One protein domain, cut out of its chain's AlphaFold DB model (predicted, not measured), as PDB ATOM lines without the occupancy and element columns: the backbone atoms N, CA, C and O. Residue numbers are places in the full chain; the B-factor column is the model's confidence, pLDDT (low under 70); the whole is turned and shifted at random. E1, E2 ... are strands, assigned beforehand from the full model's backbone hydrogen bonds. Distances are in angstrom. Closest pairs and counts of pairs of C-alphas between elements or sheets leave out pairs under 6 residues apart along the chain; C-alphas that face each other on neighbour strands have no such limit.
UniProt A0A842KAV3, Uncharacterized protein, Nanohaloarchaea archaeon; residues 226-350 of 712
ATOM      1  N   LYS A 226      43.368  41.436  79.477       85.88
ATOM      2  CA  LYS A 226      44.593  40.650  79.609       85.88
ATOM      3  C   LYS A 226      45.673  41.454  80.314       85.88
ATOM      4  O   LYS A 226      46.135  42.475  79.793       85.88
ATOM      5  N   ILE A 227      46.138  40.940  81.446       86.25
ATOM      6  CA  ILE A 227      47.377  41.387  82.078       86.25
ATOM      7  C   ILE A 227      48.539  40.943  81.171       86.25
ATOM      8  O   ILE A 227      48.575  39.832  80.639       86.25
ATOM      9  N   LYS A 228      49.428  41.884  80.850       83.75
ATOM     10  CA  LYS A 228      50.555  41.705  79.913       83.75
ATOM     11  C   LYS A 228      51.909  41.783  80.597       83.75
ATOM     12  O   LYS A 228      52.894  41.282  80.066       83.75
ATOM     13  N   GLU A 229      51.953  42.471  81.724       83.88
ATOM     14  CA  GLU A 229      53.130  42.684  82.544       83.88
ATOM     15  C   GLU A 229      52.628  42.977  83.954       83.88
ATOM     16  O   GLU A 229      51.731  43.805  84.110       83.88
ATOM     17  N   PHE A 230      53.216  42.335  84.956       86.31
ATOM     18  CA  PHE A 230      53.039  42.666  86.364       86.31
ATOM     19  C   PHE A 230      54.399  42.505  87.057       86.31
ATOM     20  O   PHE A 230      55.100  41.513  86.853       86.31
ATOM     21  N   ARG A 231      54.843  43.542  87.775       81.94
ATOM     22  CA  ARG A 231      56.174  43.639  88.387       81.94
ATOM     23  C   ARG A 231      56.125  44.408  89.705       81.94
ATOM     24  O   ARG A 231      55.514  45.474  89.792       81.94
ATOM     25  N   LEU A 232      56.879  43.916  90.686       80.38
ATOM     26  CA  LEU A 232      57.226  44.632  91.912       80.38
ATOM     27  C   LEU A 232      58.739  44.907  91.924       80.38
ATOM     28  O   LEU A 232      59.548  44.032  91.617       80.38
ATOM     29  N   GLY A 233      59.147  46.124  92.275       72.00
ATOM     30  CA  GLY A 233      60.556  46.496  92.358       72.00
ATOM     31  C   GLY A 233      61.293  46.413  91.016       72.00
ATOM     32  O   GLY A 233      60.786  46.792  89.961       72.00
ATOM     33  N   SER A 234      62.525  45.912  91.078       63.25
ATOM     34  CA  SER A 234      63.404  45.667  89.931       63.25
ATOM     35  C   SER A 234      63.312  44.232  89.381       63.25
ATOM     36  O   SER A 234      64.194  43.824  88.629       63.25
ATOM     37  N   GLY A 235      62.296  43.450  89.770       64.69
ATOM     38  CA  GLY A 235      62.119  42.048  89.370       64.69
ATOM     39  C   GLY A 235      61.942  41.105  90.564       64.69
ATOM     40  O   GLY A 235      61.427  41.497  91.604       64.69
ATOM     41  N   SER A 236      62.409  39.861  90.436       65.81
ATOM     42  CA  SER A 236      62.186  38.763  91.399       65.81
ATOM     43  C   SER A 236      62.897  38.892  92.759       65.81
ATOM     44  O   SER A 236      62.796  37.994  93.597       65.81
ATOM     45  N   GLN A 237      63.623  39.982  93.018       71.19
ATOM     46  CA  GLN A 237      64.328  40.197  94.281       71.19
ATOM     47  C   GLN A 237      64.212  41.647  94.755       71.19
ATOM     48  O   GLN A 237      64.481  42.589  94.008       71.19
ATOM     49  N   LEU A 238      63.922  41.809  96.046       75.88
ATOM     50  CA  LEU A 238      63.923  43.083  96.746       75.88
ATOM     51  C   LEU A 238      65.036  43.088  97.803       75.88
ATOM     52  O   LEU A 238      64.886  42.488  98.864       75.88
ATOM     53  N   ASP A 239      66.155  43.768  97.530       73.12
ATOM     54  CA  ASP A 239      67.147  44.056  98.579       73.12
ATOM     55  C   ASP A 239      66.677  45.249  99.426       73.12
ATOM     56  O   ASP A 239      66.318  46.299  98.875       73.12
ATOM     57  N   ILE A 240      66.663  45.077 100.748       72.25
ATOM     58  CA  ILE A 240      66.238  46.077 101.735       72.25
ATOM     59  C   ILE A 240      67.389  46.679 102.542       72.25
ATOM     60  O   ILE A 240      67.150  47.593 103.322       72.25
ATOM     61  N   ALA A 241      68.629  46.212 102.358       64.44
ATOM     62  CA  ALA A 241      69.773  46.560 103.209       64.44
ATOM     63  C   ALA A 241      69.998  48.068 103.447       64.44
ATOM     64  O   ALA A 241      70.524  48.466 104.482       64.44
ATOM     65  N   PHE A 242      69.614  48.907 102.485       66.31
ATOM     66  CA  PHE A 242      69.778  50.365 102.533       66.31
ATOM     67  C   PHE A 242      68.436  51.110 102.460       66.31
ATOM     68  O   PHE A 242      68.388  52.280 102.084       66.31
ATOM     69  N   LYS A 243      67.330  50.423 102.769       71.44
ATOM     70  CA  LYS A 243      65.967  50.957 102.693       71.44
ATOM     71  C   LYS A 243      65.435  51.204 104.098       71.44
ATOM     72  O   LYS A 243      65.615  50.391 104.997       71.44
ATOM     73  N   ASN A 244      64.789  52.349 104.290       67.75
ATOM     74  CA  ASN A 244      64.115  52.655 105.545       67.75
ATOM     75  C   ASN A 244      62.764  51.926 105.625       67.75
ATOM     76  O   ASN A 244      62.234  51.458 104.619       67.75
ATOM     77  N   LYS A 245      62.185  51.865 106.826       64.88
ATOM     78  CA  LYS A 245      60.919  51.159 107.062       64.88
ATOM     79  C   LYS A 245      59.745  51.682 106.212       64.88
ATOM     80  O   LYS A 245      58.954  50.907 105.686       64.88
ATOM     81  N   ASN A 246      59.748  52.990 105.950       70.56
ATOM     82  CA  ASN A 246      58.770  53.689 105.113       70.56
ATOM     83  C   ASN A 246      59.026  53.539 103.596       70.56
ATOM     84  O   ASN A 246      58.380  54.230 102.802       70.56
ATOM     85  N   TYR A 247      59.985  52.711 103.163       78.12
ATOM     86  CA  TYR A 247      60.248  52.503 101.741       78.12
ATOM     87  C   TYR A 247      59.029  51.852 101.086       78.12
ATOM     88  O   TYR A 247      58.644  50.732 101.426       78.12
ATOM     89  N   LYS A 248      58.440  52.564 100.126       85.06
ATOM     90  CA  LYS A 248      57.311  52.087  99.327       85.06
ATOM     91  C   LYS A 248      57.839  51.267  98.163       85.06
ATOM     92  O   LYS A 248      58.716  51.726  97.427       85.06
ATOM     93  N   MET A 249      57.312  50.066  97.990       84.25
ATOM     94  CA  MET A 249      57.731  49.188  96.905       84.25
ATOM     95  C   MET A 249      57.115  49.698  95.594       84.25
ATOM     96  O   MET A 249      55.901  49.903  95.542       84.25
ATOM     97  N   PRO A 250      57.917  49.964  94.545       83.12
ATOM     98  CA  PRO A 250      57.375  50.449  93.288       83.12
ATOM     99  C   PRO A 250      56.731  49.284  92.534       83.12
ATOM    100  O   PRO A 250      57.330  48.224  92.369       83.12
ATOM    101  N   LEU A 251      55.507  49.501  92.085       85.69
ATOM    102  CA  LEU A 251      54.637  48.561  91.400       85.69
ATOM    103  C   LEU A 251      54.491  49.007  89.944       85.69
ATOM    104  O   LEU A 251      54.323  50.200  89.700       85.69
ATOM    105  N   SER A 252      54.520  48.078  88.993       85.25
ATOM    106  CA  SER A 252      54.216  48.367  87.590       85.25
ATOM    107  C   SER A 252      53.446  47.219  86.964       85.25
ATOM    108  O   SER A 252      53.831  46.059  87.098       85.25
ATOM    109  N   PHE A 253      52.380  47.539  86.238       87.25
ATOM    110  CA  PHE A 253      51.659  46.570  85.423       87.25
ATOM    111  C   PHE A 253      51.119  47.200  84.139       87.25
ATOM    112  O   PHE A 253      50.995  48.423  84.029       87.25
ATOM    113  N   ARG A 254      50.785  46.346  83.169       86.25
ATOM    114  CA  ARG A 254      50.115  46.709  81.918       86.25
ATOM    115  C   ARG A 254      48.929  45.784  81.675       86.25
ATOM    116  O   ARG A 254      49.096  44.568  81.630       86.25
ATOM    117  N   ILE A 255      47.766  46.378  81.443       88.19
ATOM    118  CA  ILE A 255      46.493  45.710  81.163       88.19
ATOM    119  C   ILE A 255      46.053  46.130  79.765       88.19
ATOM    120  O   ILE A 255      46.213  47.291  79.392       88.19
ATOM    121  N   ARG A 256      45.508  45.208  78.977       85.88
ATOM    122  CA  ARG A 256      45.011  45.477  77.624       85.88
ATOM    123  C   ARG A 256      43.660  44.813  77.423       85.88
ATOM    124  O   ARG A 256      43.569  43.602  77.609       85.88
ATOM    125  N   ASN A 257      42.667  45.574  76.968       84.00
ATOM    126  CA  ASN A 257      41.444  44.987  76.430       84.00
ATOM    127  C   ASN A 257      41.794  44.322  75.084       84.00
ATOM    128  O   ASN A 257      42.431  44.933  74.215       84.00
ATOM    129  N   THR A 258      41.515  43.025  74.951       71.69
ATOM    130  CA  THR A 258      42.139  42.173  73.928       71.69
ATOM    131  C   THR A 258      41.688  42.445  72.501       71.69
ATOM    132  O   THR A 258      42.516  42.272  71.604       71.69
ATOM    133  N   ARG A 259      40.442  42.882  72.268       71.88
ATOM    134  CA  ARG A 259      39.852  42.984  70.918       71.88
ATOM    135  C   ARG A 259      40.306  44.225  70.145       71.88
ATOM    136  O   ARG A 259      40.491  45.282  70.722       71.88
ATOM    137  N   HIS A 260      40.496  44.110  68.829       55.72
ATOM    138  CA  HIS A 260      40.927  45.211  67.949       55.72
ATOM    139  C   HIS A 260      39.941  45.371  66.795       55.72
ATOM    140  O   HIS A 260      39.828  44.457  65.986       55.72
ATOM    141  N   GLY A 261      39.294  46.533  66.651       55.12
ATOM    142  CA  GLY A 261      38.484  46.824  65.464       55.12
ATOM    143  C   GLY A 261      37.194  47.591  65.738       55.12
ATOM    144  O   GLY A 261      37.208  48.560  66.483       55.12
ATOM    145  N   LEU A 262      36.132  47.158  65.053       58.78
ATOM    146  CA  LEU A 262      34.787  47.754  64.946       58.78
ATOM    147  C   LEU A 262      33.763  47.205  65.952       58.78
ATOM    148  O   LEU A 262      32.557  47.427  65.864       58.78
ATOM    149  N   LYS A 263      34.230  46.336  66.832       68.00
ATOM    150  CA  LYS A 263      33.383  45.531  67.684       68.00
ATOM    151  C   LYS A 263      34.166  45.213  68.963       68.00
ATOM    152  O   LYS A 263      35.397  45.126  68.925       68.00
ATOM    153  N   GLY A 264      33.476  45.022  70.085       71.19
ATOM    154  CA  GLY A 264      34.068  44.693  71.384       71.19
ATOM    155  C   GLY A 264      33.310  45.280  72.569       71.19
ATOM    156  O   GLY A 264      32.484  46.171  72.409       71.19
ATOM    157  N   ILE A 265      33.614  44.770  73.761       76.06
ATOM    158  CA  ILE A 265      32.987  45.177  75.022       76.06
ATOM    159  C   ILE A 265      33.970  46.047  75.809       76.06
ATOM    160  O   ILE A 265      35.139  45.679  75.980       76.06
ATOM    161  N   ASN A 266      33.496  47.196  76.289       81.56
ATOM    162  CA  ASN A 266      34.242  48.057  77.205       81.56
ATOM    163  C   ASN A 266      34.267  47.395  78.584       81.56
ATOM    164  O   ASN A 266      33.212  47.034  79.101       81.56
ATOM    165  N   ALA A 267      35.448  47.270  79.188       86.25
ATOM    166  CA  ALA A 267      35.531  47.005  80.619       86.25
ATOM    167  C   ALA A 267      35.359  48.337  81.347       86.25
ATOM    168  O   ALA A 267      36.145  49.248  81.090       86.25
ATOM    169  N   ARG A 268      34.337  48.464  82.193       84.62
ATOM    170  CA  ARG A 268      34.015  49.723  82.878       84.62
ATOM    171  C   ARG A 268      34.506  49.740  84.314       84.62
ATOM    172  O   ARG A 268      34.738  48.677  84.887       84.62
ATOM    173  N   ASP A 269      34.647  50.939  84.878       84.88
ATOM    174  CA  ASP A 269      35.033  51.144  86.284       84.88
ATOM    175  C   ASP A 269      36.251  50.290  86.700       84.88
ATOM    176  O   ASP A 269      36.259  49.608  87.727       84.88
ATOM    177  N   VAL A 270      37.293  50.284  85.862       87.75
ATOM    178  CA  VAL A 270      38.431  49.379  86.043       87.75
ATOM    179  C   VAL A 270      39.261  49.808  87.252       87.75
ATOM    180  O   VAL A 270      39.800  50.912  87.324       87.75
ATOM    181  N   GLU A 271      39.420  48.892  88.195       90.38
ATOM    182  CA  GLU A 271      40.079  49.066  89.484       90.38
ATOM    183  C   GLU A 271      41.126  47.976  89.718       90.38
ATOM    184  O   GLU A 271      41.043  46.875  89.170       90.38
ATOM    185  N   TYR A 272      42.117  48.264  90.561       91.06
ATOM    186  CA  TYR A 272      43.092  47.273  91.010       91.06
ATOM    187  C   TYR A 272      43.348  47.322  92.511       91.06
ATOM    188  O   TYR A 272      43.233  48.370  93.148       91.06
ATOM    189  N   LYS A 273      43.768  46.178  93.046       90.88
ATOM    190  CA  LYS A 273      44.199  45.987  94.429       90.88
ATOM    191  C   LYS A 273      45.440  45.103  94.466       90.88
ATOM    192  O   LYS A 273      45.561  44.190  93.651       90.88
ATOM    193  N   ILE A 274      46.351  45.363  95.401       90.19
ATOM    194  CA  ILE A 274      47.541  44.539  95.635       90.19
ATOM    195  C   ILE A 274      47.474  43.905  97.022       90.19
ATOM    196  O   ILE A 274      47.230  44.600  98.007       90.19
ATOM    197  N   GLU A 275      47.769  42.610  97.095       90.19
ATOM    198  CA  GLU A 275      47.991  41.875  98.346       90.19
ATOM    199  C   GLU A 275      49.379  41.225  98.345       90.19
ATOM    200  O   GLU A 275      49.915  40.872  97.291       90.19
ATOM    201  N   VAL A 276      49.959  41.047  99.534       85.62
ATOM    202  CA  VAL A 276      51.204  40.293  99.740       85.62
ATOM    203  C   VAL A 276      50.954  39.135 100.704       85.62
ATOM    204  O   VAL A 276      50.532  39.352 101.838       85.62
ATOM    205  N   VAL A 277      51.267  37.918 100.260       82.00
ATOM    206  CA  VAL A 277      50.961  36.641 100.933       82.00
ATOM    207  C   VAL A 277      52.204  35.731 101.011       82.00
ATOM    208  O   VAL A 277      53.257  36.048 100.446       82.00
ATOM    209  N   ASP A 278      52.121  34.617 101.742       72.88
ATOM    210  CA  ASP A 278      53.191  33.610 101.914       72.88
ATOM    211  C   ASP A 278      52.561  32.224 102.163       72.88
ATOM    212  O   ASP A 278      51.356  32.115 102.339       72.88
ATOM    213  N   TYR A 279      53.347  31.154 102.244       62.12
ATOM    214  CA  TYR A 279      52.831  29.805 102.508       62.12
ATOM    215  C   TYR A 279      52.054  29.687 103.838       62.12
ATOM    216  O   TYR A 279      51.109  28.908 103.935       62.12
ATOM    217  N   GLU A 280      52.439  30.454 104.863       58.56
ATOM    218  CA  GLU A 280      51.749  30.490 106.165       58.56
ATOM    219  C   GLU A 280      50.546  31.459 106.199       58.56
ATOM    220  O   GLU A 280      49.862  31.515 107.215       58.56
ATOM    221  N   HIS A 281      50.326  32.278 105.162       55.62
ATOM    222  CA  HIS A 281      49.367  33.395 105.150       55.62
ATOM    223  C   HIS A 281      48.657  33.447 103.795       55.62
ATOM    224  O   HIS A 281      49.245  33.886 102.808       55.62
ATOM    225  N   ASP A 282      47.409  32.988 103.745       66.06
ATOM    226  CA  ASP A 282      46.604  32.929 102.525       66.06
ATOM    227  C   ASP A 282      45.994  34.293 102.140       66.06
ATOM    228  O   ASP A 282      46.251  35.326 102.758       66.06
ATOM    229  N   THR A 283      45.148  34.298 101.108       63.47
ATOM    230  CA  THR A 283      44.400  35.487 100.664       63.47
ATOM    231  C   THR A 283      43.350  35.972 101.668       63.47
ATOM    232  O   THR A 283      42.794  37.050 101.481       63.47
ATOM    233  N   GLN A 284      43.073  35.218 102.739       65.94
ATOM    234  CA  GLN A 284      42.192  35.648 103.827       65.94
ATOM    235  C   GLN A 284      42.965  36.396 104.924       65.94
ATOM    236  O   GLN A 284      42.364  37.166 105.668       65.94
ATOM    237  N   ASN A 285      44.287  36.198 105.018       71.38
ATOM    238  CA  ASN A 285      45.160  36.844 106.002       71.38
ATOM    239  C   ASN A 285      46.461  37.383 105.362       71.38
ATOM    240  O   ASN A 285      47.554  36.941 105.730       71.38
ATOM    241  N   PRO A 286      46.392  38.333 104.407       80.31
ATOM    242  CA  PRO A 286      47.583  38.899 103.776       80.31
ATOM    243  C   PRO A 286      48.441  39.707 104.765       80.31
ATOM    244  O   PRO A 286      47.932  40.347 105.682       80.31
ATOM    245  N   PHE A 287      49.758  39.759 104.532       78.88
ATOM    246  CA  PHE A 287      50.679  40.613 105.302       78.88
ATOM    247  C   PHE A 287      50.370  42.097 105.129       78.88
ATOM    248  O   PHE A 287      50.525  42.883 106.057       78.88
ATOM    249  N   CYS A 288      49.986  42.489 103.918       83.31
ATOM    250  CA  CYS A 288      49.480  43.817 103.625       83.31
ATOM    251  C   CYS A 288      48.545  43.761 102.420       83.31
ATOM    252  O   CYS A 288      48.754  42.997 101.475       83.31
ATOM    253  N   GLU A 289      47.552  44.637 102.454       88.19
ATOM    254  CA  GLU A 289      46.557  44.848 101.414       88.19
ATOM    255  C   GLU A 289      46.522  46.347 101.082       88.19
ATOM    256  O   GLU A 289      46.766  47.205 101.941       88.19
ATOM    257  N   THR A 290      46.270  46.688  99.821       89.44
ATOM    258  CA  THR A 290      46.005  48.071  99.408       89.44
ATOM    259  C   THR A 290      44.507  48.322  99.313       89.44
ATOM    260  O   THR A 290      43.731  47.401  99.112       89.44
ATOM    261  N   GLU A 291      44.082  49.580  99.371       88.88
ATOM    262  CA  GLU A 291      42.726  49.928  98.933       88.88
ATOM    263  C   GLU A 291      42.563  49.639  97.427       88.88
ATOM    264  O   GLU A 291      43.559  49.531  96.696       88.88
ATOM    265  N   TRP A 292      41.314  49.527  96.964       88.19
ATOM    266  CA  TRP A 292      40.999  49.523  95.535       88.19
ATOM    267  C   TRP A 292      41.321  50.895  94.939       88.19
ATOM    268  O   TRP A 292      40.855  51.925  95.424       88.19
ATOM    269  N   VAL A 293      42.130  50.914  93.883       88.31
ATOM    270  CA  VAL A 293      42.548  52.135  93.190       88.31
ATOM    271  C   VAL A 293      42.057  52.070  91.750       88.31
ATOM    272  O   VAL A 293      42.323  51.095  91.049       88.31
ATOM    273  N   LYS A 294      41.378  53.119  91.281       85.81
ATOM    274  CA  LYS A 294      40.908  53.182  89.894       85.81
ATOM    275  C   LYS A 294      42.060  53.281  88.882       85.81
ATOM    276  O   LYS A 294      43.132  53.834  89.165       85.81
ATOM    277  N   ILE A 295      41.843  52.722  87.695       82.12
ATOM    278  CA  ILE A 295      42.790  52.669  86.584       82.12
ATOM    279  C   ILE A 295      42.289  53.581  85.474       82.12
ATOM    280  O   ILE A 295      41.417  53.216  84.696       82.12
ATOM    281  N   ASN A 296      42.907  54.748  85.338       69.75
ATOM    282  CA  ASN A 296      42.748  55.542  84.129       69.75
ATOM    283  C   ASN A 296      43.362  54.758  82.960       69.75
ATOM    284  O   ASN A 296      44.542  54.381  83.008       69.75
ATOM    285  N   GLY A 297      42.576  54.534  81.907       61.47
ATOM    286  CA  GLY A 297      43.127  54.154  80.613       61.47
ATOM    287  C   GLY A 297      44.146  55.192  80.149       61.47
ATOM    288  O   GLY A 297      44.039  56.377  80.471       61.47
ATOM    289  N   TYR A 298      45.130  54.768  79.355       53.78
ATOM    290  CA  TYR A 298      45.654  55.736  78.402       53.78
ATOM    291  C   TYR A 298      44.518  56.042  77.422       53.78
ATOM    292  O   TYR A 298      43.866  55.107  76.952       53.78
ATOM    293  N   ASP A 299      44.371  57.317  77.055       52.69
ATOM    294  CA  ASP A 299      43.658  57.744  75.843       52.69
ATOM    295  C   ASP A 299      42.112  57.855  75.909       52.69
ATOM    296  O   ASP A 299      41.446  57.747  74.876       52.69
ATOM    297  N   VAL A 300      41.539  58.129  77.090       48.16
ATOM    298  CA  VAL A 300      40.193  58.745  77.203       48.16
ATOM    299  C   VAL A 300      40.345  60.264  77.023       48.16
ATOM    300  O   VAL A 300      41.292  60.839  77.563       48.16
ATOM    301  N   ASP A 301      39.473  60.886  76.222       42.31
ATOM    302  CA  ASP A 301      39.571  62.302  75.818       42.31
ATOM    303  C   ASP A 301      39.363  63.291  77.005       42.31
ATOM    304  O   ASP A 301      38.963  62.892  78.097       42.31
ATOM    305  N   ASP A 302      39.650  64.588  76.797       41.66
ATOM    306  CA  ASP A 302      39.758  65.664  77.821       41.66
ATOM    307  C   ASP A 302      38.523  65.885  78.742       41.66
ATOM    308  O   ASP A 302      38.626  66.608  79.738       41.66
ATOM    309  N   ASP A 303      37.377  65.256  78.464       41.75
ATOM    310  CA  ASP A 303      36.186  65.238  79.330       41.75
ATOM    311  C   ASP A 303      36.340  64.170  80.437       41.75
ATOM    312  O   ASP A 303      35.573  63.214  80.544       41.75
ATOM    313  N   GLY A 304      37.405  64.297  81.231       45.06
ATOM    314  CA  GLY A 304      37.857  63.242  82.134       45.06
ATOM    315  C   GLY A 304      36.908  62.940  83.298       45.06
ATOM    316  O   GLY A 304      36.678  63.810  84.133       45.06
ATOM    317  N   ASP A 305      36.465  61.681  83.384       49.25
ATOM    318  CA  ASP A 305      36.178  60.949  84.636       49.25
ATOM    319  C   ASP A 305      35.877  59.441  84.415       49.25
ATOM    320  O   ASP A 305      35.822  58.694  85.390       49.25
ATOM    321  N   ASP A 306      35.742  58.950  83.172       62.50
ATOM    322  CA  ASP A 306      35.466  57.524  82.909       62.50
ATOM    323  C   ASP A 306      36.713  56.626  83.046       62.50
ATOM    324  O   ASP A 306      37.724  56.773  82.352       62.50
ATOM    325  N   TYR A 307      36.615  55.628  83.928       74.50
ATOM    326  CA  TYR A 307      37.661  54.636  84.223       74.50
ATOM    327  C   TYR A 307      37.536  53.390  83.330       74.50
ATOM    328  O   TYR A 307      37.768  52.258  83.761       74.50
ATOM    329  N   ASP A 308      37.145  53.615  82.079       79.38
ATOM    330  CA  ASP A 308      36.779  52.582  81.118       79.38
ATOM    331  C   ASP A 308      37.968  52.186  80.229       79.38
ATOM    332  O   ASP A 308      38.716  53.016  79.705       79.38
ATOM    333  N   LEU A 309      38.125  50.881  79.998       79.56
ATOM    334  CA  LEU A 309      39.060  50.315  79.032       79.56
ATOM    335  C   LEU A 309      38.302  49.777  77.820       79.56
ATOM    336  O   LEU A 309      37.902  48.609  77.765       79.56
ATOM    337  N   TYR A 310      38.147  50.643  76.822       79.19
ATOM    338  CA  TYR A 310      37.597  50.312  75.507       79.19
ATOM    339  C   TYR A 310      38.399  49.209  74.780       79.19
ATOM    340  O   TYR A 310      39.614  49.094  74.975       79.19
ATOM    341  N   PRO A 311      37.764  48.427  73.888       77.69
ATOM    342  CA  PRO A 311      38.410  47.460  73.009       77.69
ATOM    343  C   PRO A 311      39.701  47.971  72.366       77.69
ATOM    344  O   PRO A 311      39.732  48.949  71.621       77.69
ATOM    345  N   GLY A 312      40.792  47.271  72.660       72.75
ATOM    346  CA  GLY A 312      42.081  47.468  72.013       72.75
ATOM    347  C   GLY A 312      42.953  48.548  72.637       72.75
ATOM    348  O   GLY A 312      44.133  48.629  72.282       72.75
ATOM    349  N   THR A 313      42.421  49.306  73.597       75.69
ATOM    350  CA  THR A 313      43.208  50.199  74.447       75.69
ATOM    351  C   THR A 313      43.983  49.407  75.503       75.69
ATOM    352  O   THR A 313      43.881  48.179  75.644       75.69
ATOM    353  N   SER A 314      44.822  50.119  76.246       77.38
ATOM    354  CA  SER A 314      45.563  49.562  77.367       77.38
ATOM    355  C   SER A 314      45.780  50.617  78.434       77.38
ATOM    356  O   SER A 314      46.024  51.775  78.105       77.38
ATOM    357  N   ALA A 315      45.807  50.192  79.690       81.50
ATOM    358  CA  ALA A 315      46.383  50.967  80.774       81.50
ATOM    359  C   ALA A 315      47.765  50.413  81.123       81.50
ATOM    360  O   ALA A 315      47.990  49.201  81.113       81.50
ATOM    361  N   ALA A 316      48.686  51.290  81.504       79.62
ATOM    362  CA  ALA A 316      49.826  50.898  82.315       79.62
ATOM    363  C   ALA A 316      50.019  51.924  83.424       79.62
ATOM    364  O   ALA A 316      49.852  53.125  83.222       79.62
ATOM    365  N   THR A 317      50.381  51.452  84.608       72.75
ATOM    366  CA  THR A 317      50.573  52.331  85.765       72.75
ATOM    367  C   THR A 317      51.894  53.098  85.722       72.75
ATOM    368  O   THR A 317      52.033  54.092  86.434       72.75
ATOM    369  N   GLY A 318      52.851  52.666  84.893       72.69
ATOM    370  CA  GLY A 318      54.260  53.007  85.089       72.69
ATOM    371  C   GLY A 318      54.744  52.451  86.432       72.69
ATOM    372  O   GLY A 318      54.124  51.548  86.983       72.69
ATOM    373  N   TYR A 319      55.807  53.014  87.005       75.12
ATOM    374  CA  TYR A 319      56.181  52.699  88.386       75.12
ATOM    375  C   TYR A 319      55.407  53.590  89.371       75.12
ATOM    376  O   TYR A 319      55.782  54.743  89.589       75.12
ATOM    377  N   LYS A 320      54.348  53.055  89.992       78.94
ATOM    378  CA  LYS A 320      53.613  53.705  91.094       78.94
ATOM    379  C   LYS A 320      54.093  53.193  92.450       78.94
ATOM    380  O   LYS A 320      54.453  52.033  92.595       78.94
ATOM    381  N   THR A 321      54.051  54.043  93.471       79.56
ATOM    382  CA  THR A 321      54.297  53.655  94.870       79.56
ATOM    383  C   THR A 321      53.051  53.917  95.703       79.56
ATOM    384  O   THR A 321      52.596  55.061  95.756       79.56
ATOM    385  N   LEU A 322      52.535  52.898  96.387       80.88
ATOM    386  CA  LEU A 322      51.367  53.013  97.265       80.88
ATOM    387  C   LEU A 322      51.809  53.167  98.729       80.88
ATOM    388  O   LEU A 322      52.872  52.684  99.114       80.88
ATOM    389  N   ASN A 323      51.022  53.875  99.545       76.12
ATOM    390  CA  ASN A 323      51.355  54.115 100.959       76.12
ATOM    391  C   ASN A 323      51.251  52.833 101.798       76.12
ATOM    392  O   ASN A 323      52.111  52.578 102.638       76.12
ATOM    393  N   SER A 324      50.215  52.036 101.540       81.56
ATOM    394  CA  SER A 324      49.973  50.716 102.129       81.56
ATOM    395  C   SER A 324      51.073  49.715 101.766       81.56
ATOM    396  O   SER A 324      51.519  48.973 102.634       81.56
ATOM    397  N   LEU A 325      51.603  49.771 100.541       84.19
ATOM    398  CA  LEU A 325      52.634  48.865 100.021       84.19
ATOM    399  C   LEU A 325      54.067  49.279 100.441       84.19
ATOM    400  O   LEU A 325      54.915  49.615  99.606       84.19
ATOM    401  N   SER A 326      54.337  49.284 101.750       81.94
ATOM    402  CA  SER A 326      55.639  49.640 102.343       81.94
ATOM    403  C   SER A 326      56.314  48.467 103.063       81.94
ATOM    404  O   SER A 326      55.653  47.500 103.436       81.94
ATOM    405  N   LEU A 327      57.635  48.544 103.274       74.25
ATOM    406  CA  LEU A 327      58.373  47.481 103.975       74.25
ATOM    407  C   LEU A 327      57.884  47.259 105.415       74.25
ATOM    408  O   LEU A 327      57.917  46.127 105.887       74.25
ATOM    409  N   GLU A 328      57.459  48.320 106.105       73.12
ATOM    410  CA  GLU A 328      56.888  48.231 107.452       73.12
ATOM    411  C   GLU A 328      55.536  47.524 107.439       73.12
ATOM    412  O   GLU A 328      55.397  46.482 108.072       73.12
ATOM    413  N   ASN A 329      54.579  48.035 106.658       77.88
ATOM    414  CA  ASN A 329      53.216  47.504 106.627       77.88
ATOM    415  C   ASN A 329      53.164  46.049 106.150       77.88
ATOM    416  O   ASN A 329      52.359  45.282 106.642       77.88
ATOM    417  N   CYS A 330      54.026  45.665 105.205       76.62
ATOM    418  CA  CYS A 330      54.078  44.306 104.667       76.62
ATOM    419  C   CYS A 330      55.036  43.379 105.446       76.62
ATOM    420  O   CYS A 330      55.475  42.361 104.912       76.62
ATOM    421  N   HIS A 331      55.419  43.759 106.673       73.12
ATOM    422  CA  HIS A 331      56.281  43.004 107.597       73.12
ATOM    423  C   HIS A 331      57.638  42.553 107.009       73.12
ATOM    424  O   HIS A 331      58.239  41.569 107.439       73.12
ATOM    425  N   MET A 332      58.185  43.309 106.054       73.31
ATOM    426  CA  MET A 332      59.425  42.971 105.340       73.31
ATOM    427  C   MET A 332      60.701  43.494 106.009       73.31
ATOM    428  O   MET A 332      61.776  43.373 105.430       73.31
ATOM    429  N   LEU A 333      60.622  44.098 107.198       62.38
ATOM    430  CA  LEU A 333      61.776  44.722 107.865       62.38
ATOM    431  C   LEU A 333      62.794  43.714 108.414       62.38
ATOM    432  O   LEU A 333      63.975  44.043 108.529       62.38
ATOM    433  N   SER A 334      62.347  42.497 108.735       55.94
ATOM    434  CA  SER A 334      63.173  41.431 109.307       55.94
ATOM    435  C   SER A 334      63.166  40.190 108.404       55.94
ATOM    436  O   SER A 334      62.538  39.180 108.731       55.94
ATOM    437  N   PRO A 335      63.829  40.230 107.231       51.62
ATOM    438  CA  PRO A 335      63.945  39.067 106.370       51.62
ATOM    439  C   PRO A 335      64.935  38.077 106.991       51.62
ATOM    440  O   PRO A 335      66.128  38.076 106.669       51.62
ATOM    441  N   GLY A 336      64.416  37.183 107.835       47.16
ATOM    442  CA  GLY A 336      65.060  35.896 108.098       47.16
ATOM    443  C   GLY A 336      65.442  35.241 106.766       47.16
ATOM    444  O   GLY A 336      64.719  35.403 105.785       47.16
ATOM    445  N   ALA A 337      66.614  34.600 106.726       46.25
ATOM    446  CA  ALA A 337      67.452  34.265 105.561       46.25
ATOM    447  C   ALA A 337      66.779  34.105 104.168       46.25
ATOM    448  O   ALA A 337      66.849  33.055 103.530       46.25
ATOM    449  N   GLY A 338      66.233  35.194 103.620       51.72
ATOM    450  CA  GLY A 338      65.582  35.206 102.317       51.72
ATOM    451  C   GLY A 338      64.202  34.548 102.266       51.72
ATOM    452  O   GLY A 338      64.039  33.617 101.476       51.72
ATOM    453  N   GLN A 339      63.233  35.056 103.037       63.09
ATOM    454  CA  GLN A 339      61.813  34.707 102.883       63.09
ATOM    455  C   GLN A 339      61.352  34.874 101.423       63.09
ATOM    456  O   GLN A 339      61.695  35.856 100.749       63.09
ATOM    457  N   GLN A 340      60.586  33.895 100.944       70.19
ATOM    458  CA  GLN A 340      59.794  34.026  99.726       70.19
ATOM    459  C   GLN A 340      58.451  34.641 100.105       70.19
ATOM    460  O   GLN A 340      57.954  34.403 101.196       70.19
ATOM    461  N   LYS A 341      57.898  35.460  99.220       77.44
ATOM    462  CA  LYS A 341      56.562  36.039  99.339       77.44
ATOM    463  C   LYS A 341      55.933  36.031  97.946       77.44
ATOM    464  O   LYS A 341      56.660  36.086  96.950       77.44
ATOM    465  N   THR A 342      54.613  36.007  97.875       83.19
ATOM    466  CA  THR A 342      53.855  36.127  96.622       83.19
ATOM    467  C   THR A 342      53.111  37.460  96.625       83.19
ATOM    468  O   THR A 342      52.684  37.933  97.679       83.19
ATOM    469  N   VAL A 343      53.016  38.107  95.461       86.19
ATOM    470  CA  VAL A 343      52.212  39.328  95.280       86.19
ATOM    471  C   VAL A 343      51.043  38.997  94.376       86.19
ATOM    472  O   VAL A 343      51.276  38.540  93.258       86.19
ATOM    473  N   ASN A 344      49.828  39.303  94.813       89.50
ATOM    474  CA  ASN A 344      48.628  39.148  94.000       89.50
ATOM    475  C   ASN A 344      48.180  40.529  93.506       89.50
ATOM    476  O   ASN A 344      48.033  41.462  94.299       89.50
ATOM    477  N   LEU A 345      47.969  40.656  92.198       90.25
ATOM    478  CA  LEU A 345      47.251  41.755  91.561       90.25
ATOM    479  C   LEU A 345      45.821  41.295  91.314       90.25
ATOM    480  O   LEU A 345      45.588  40.437  90.467       90.25
ATOM    481  N   TYR A 346      44.870  41.910  92.006       91.44
ATOM    482  CA  TYR A 346      43.458  41.778  91.673       91.44
ATOM    483  C   TYR A 346      43.058  42.936  90.778       91.44
ATOM    484  O   TYR A 346      43.356  44.091  91.089       91.44
ATOM    485  N   LEU A 347      42.351  42.635  89.697       91.31
ATOM    486  CA  LEU A 347      41.628  43.607  88.892       91.31
ATOM    487  C   LEU A 347      40.140  43.422  89.118       91.31
ATOM    488  O   LEU A 347      39.661  42.296  89.039       91.31
ATOM    489  N   ARG A 348      39.419  44.517  89.336       91.38
ATOM    490  CA  ARG A 348      37.958  44.546  89.365       91.38
ATOM    491  C   ARG A 348      37.467  45.425  88.226       91.38
ATOM    492  O   ARG A 348      38.037  46.485  88.004       91.38
ATOM    493  N   TYR A 349      36.466  44.979  87.482       89.88
ATOM    494  CA  TYR A 349      35.873  45.766  86.402       89.88
ATOM    495  C   TYR A 349      34.483  45.258  86.063       89.88
ATOM    496  O   TYR A 349      34.191  44.075  86.223       89.88
ATOM    497  N   ASP A 350      33.647  46.138  85.539       87.44
ATOM    498  CA  ASP A 350      32.331  45.769  85.042       87.44
ATOM    499  C   ASP A 350      32.411  45.346  83.581       87.44
ATOM    500  O   ASP A 350      33.125  45.937  82.768       87.44
TER     501      ASP A 350
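Overview. This is residues 226 to 350 of the 712 residues of an uncharacterized protein of Nanohaloarchaea archaeon (UniProt A0A842KAV3). Two small sheets stand partly face to face as a loose, elongated sandwich: a twisted one of E1, E3, E5 and E6, and a long ribbon of E4 and E7. Residues 288 to 294 run along E4, and loops around Leu 262 and Gly 336 make the two far ends. The printed part has 125 residues, with seven named strands in the order E1 to E7 and no named helix; the class is all strand, with 51 residues in named elements, under half. Both sheets are antiparallel, the first branched at E3. The whole is only just compact, close to loose, with a radius of gyration of the C-alphas of 16.5 A and spans of 54 by 27 by 22 A.

Along the chain. E1, residues 226 to 232, begins with C-alpha 226 at (44.593, 40.650, 79.609) and is 18.1 A long. E2 is residues 237 to 239. E3, residues 248 to 257, is 28.7 A long, and E4, residues 268 to 277, 28.0 A. E5 is residues 314 to 316, and E6, residues 320 to 326, is 12.1 A long. E7, residues 340 to 350, is 33.3 A long and ends with C-alpha 350 at (32.331, 45.769, 85.042).

Arrangement. E1 lies on one side of E3, with N 228 and O 254 at 2.8 A. E5 and E6 lie on the other side, with N 255 and O 315 at 2.9 A and N 251 and O 320 at 2.8 A. E4 and E7 are antiparallel at 164 degrees, with N 273 and O 346 at 2.9 A. Residues 271 to 272 of E4 also pair with 293 to 294, antiparallel. Between the sheets, the closest C-alphas of E1 and E7 are those of Phe 230 and Leu 345, 7.8 A apart. E2 pairs with no named strand.

Size, cuts and confidence. The C-alphas of Leu 262 and Gly 336, the two farthest apart, are 54.0 A apart. The printed part has no cut. The links E4 to E5 and E6 to E7 are long, with 36 and 13 residues. The mean pLDDT of the printed part is 74.7; 35 residues are under 70, among them 296 to 306 and 333 to 339.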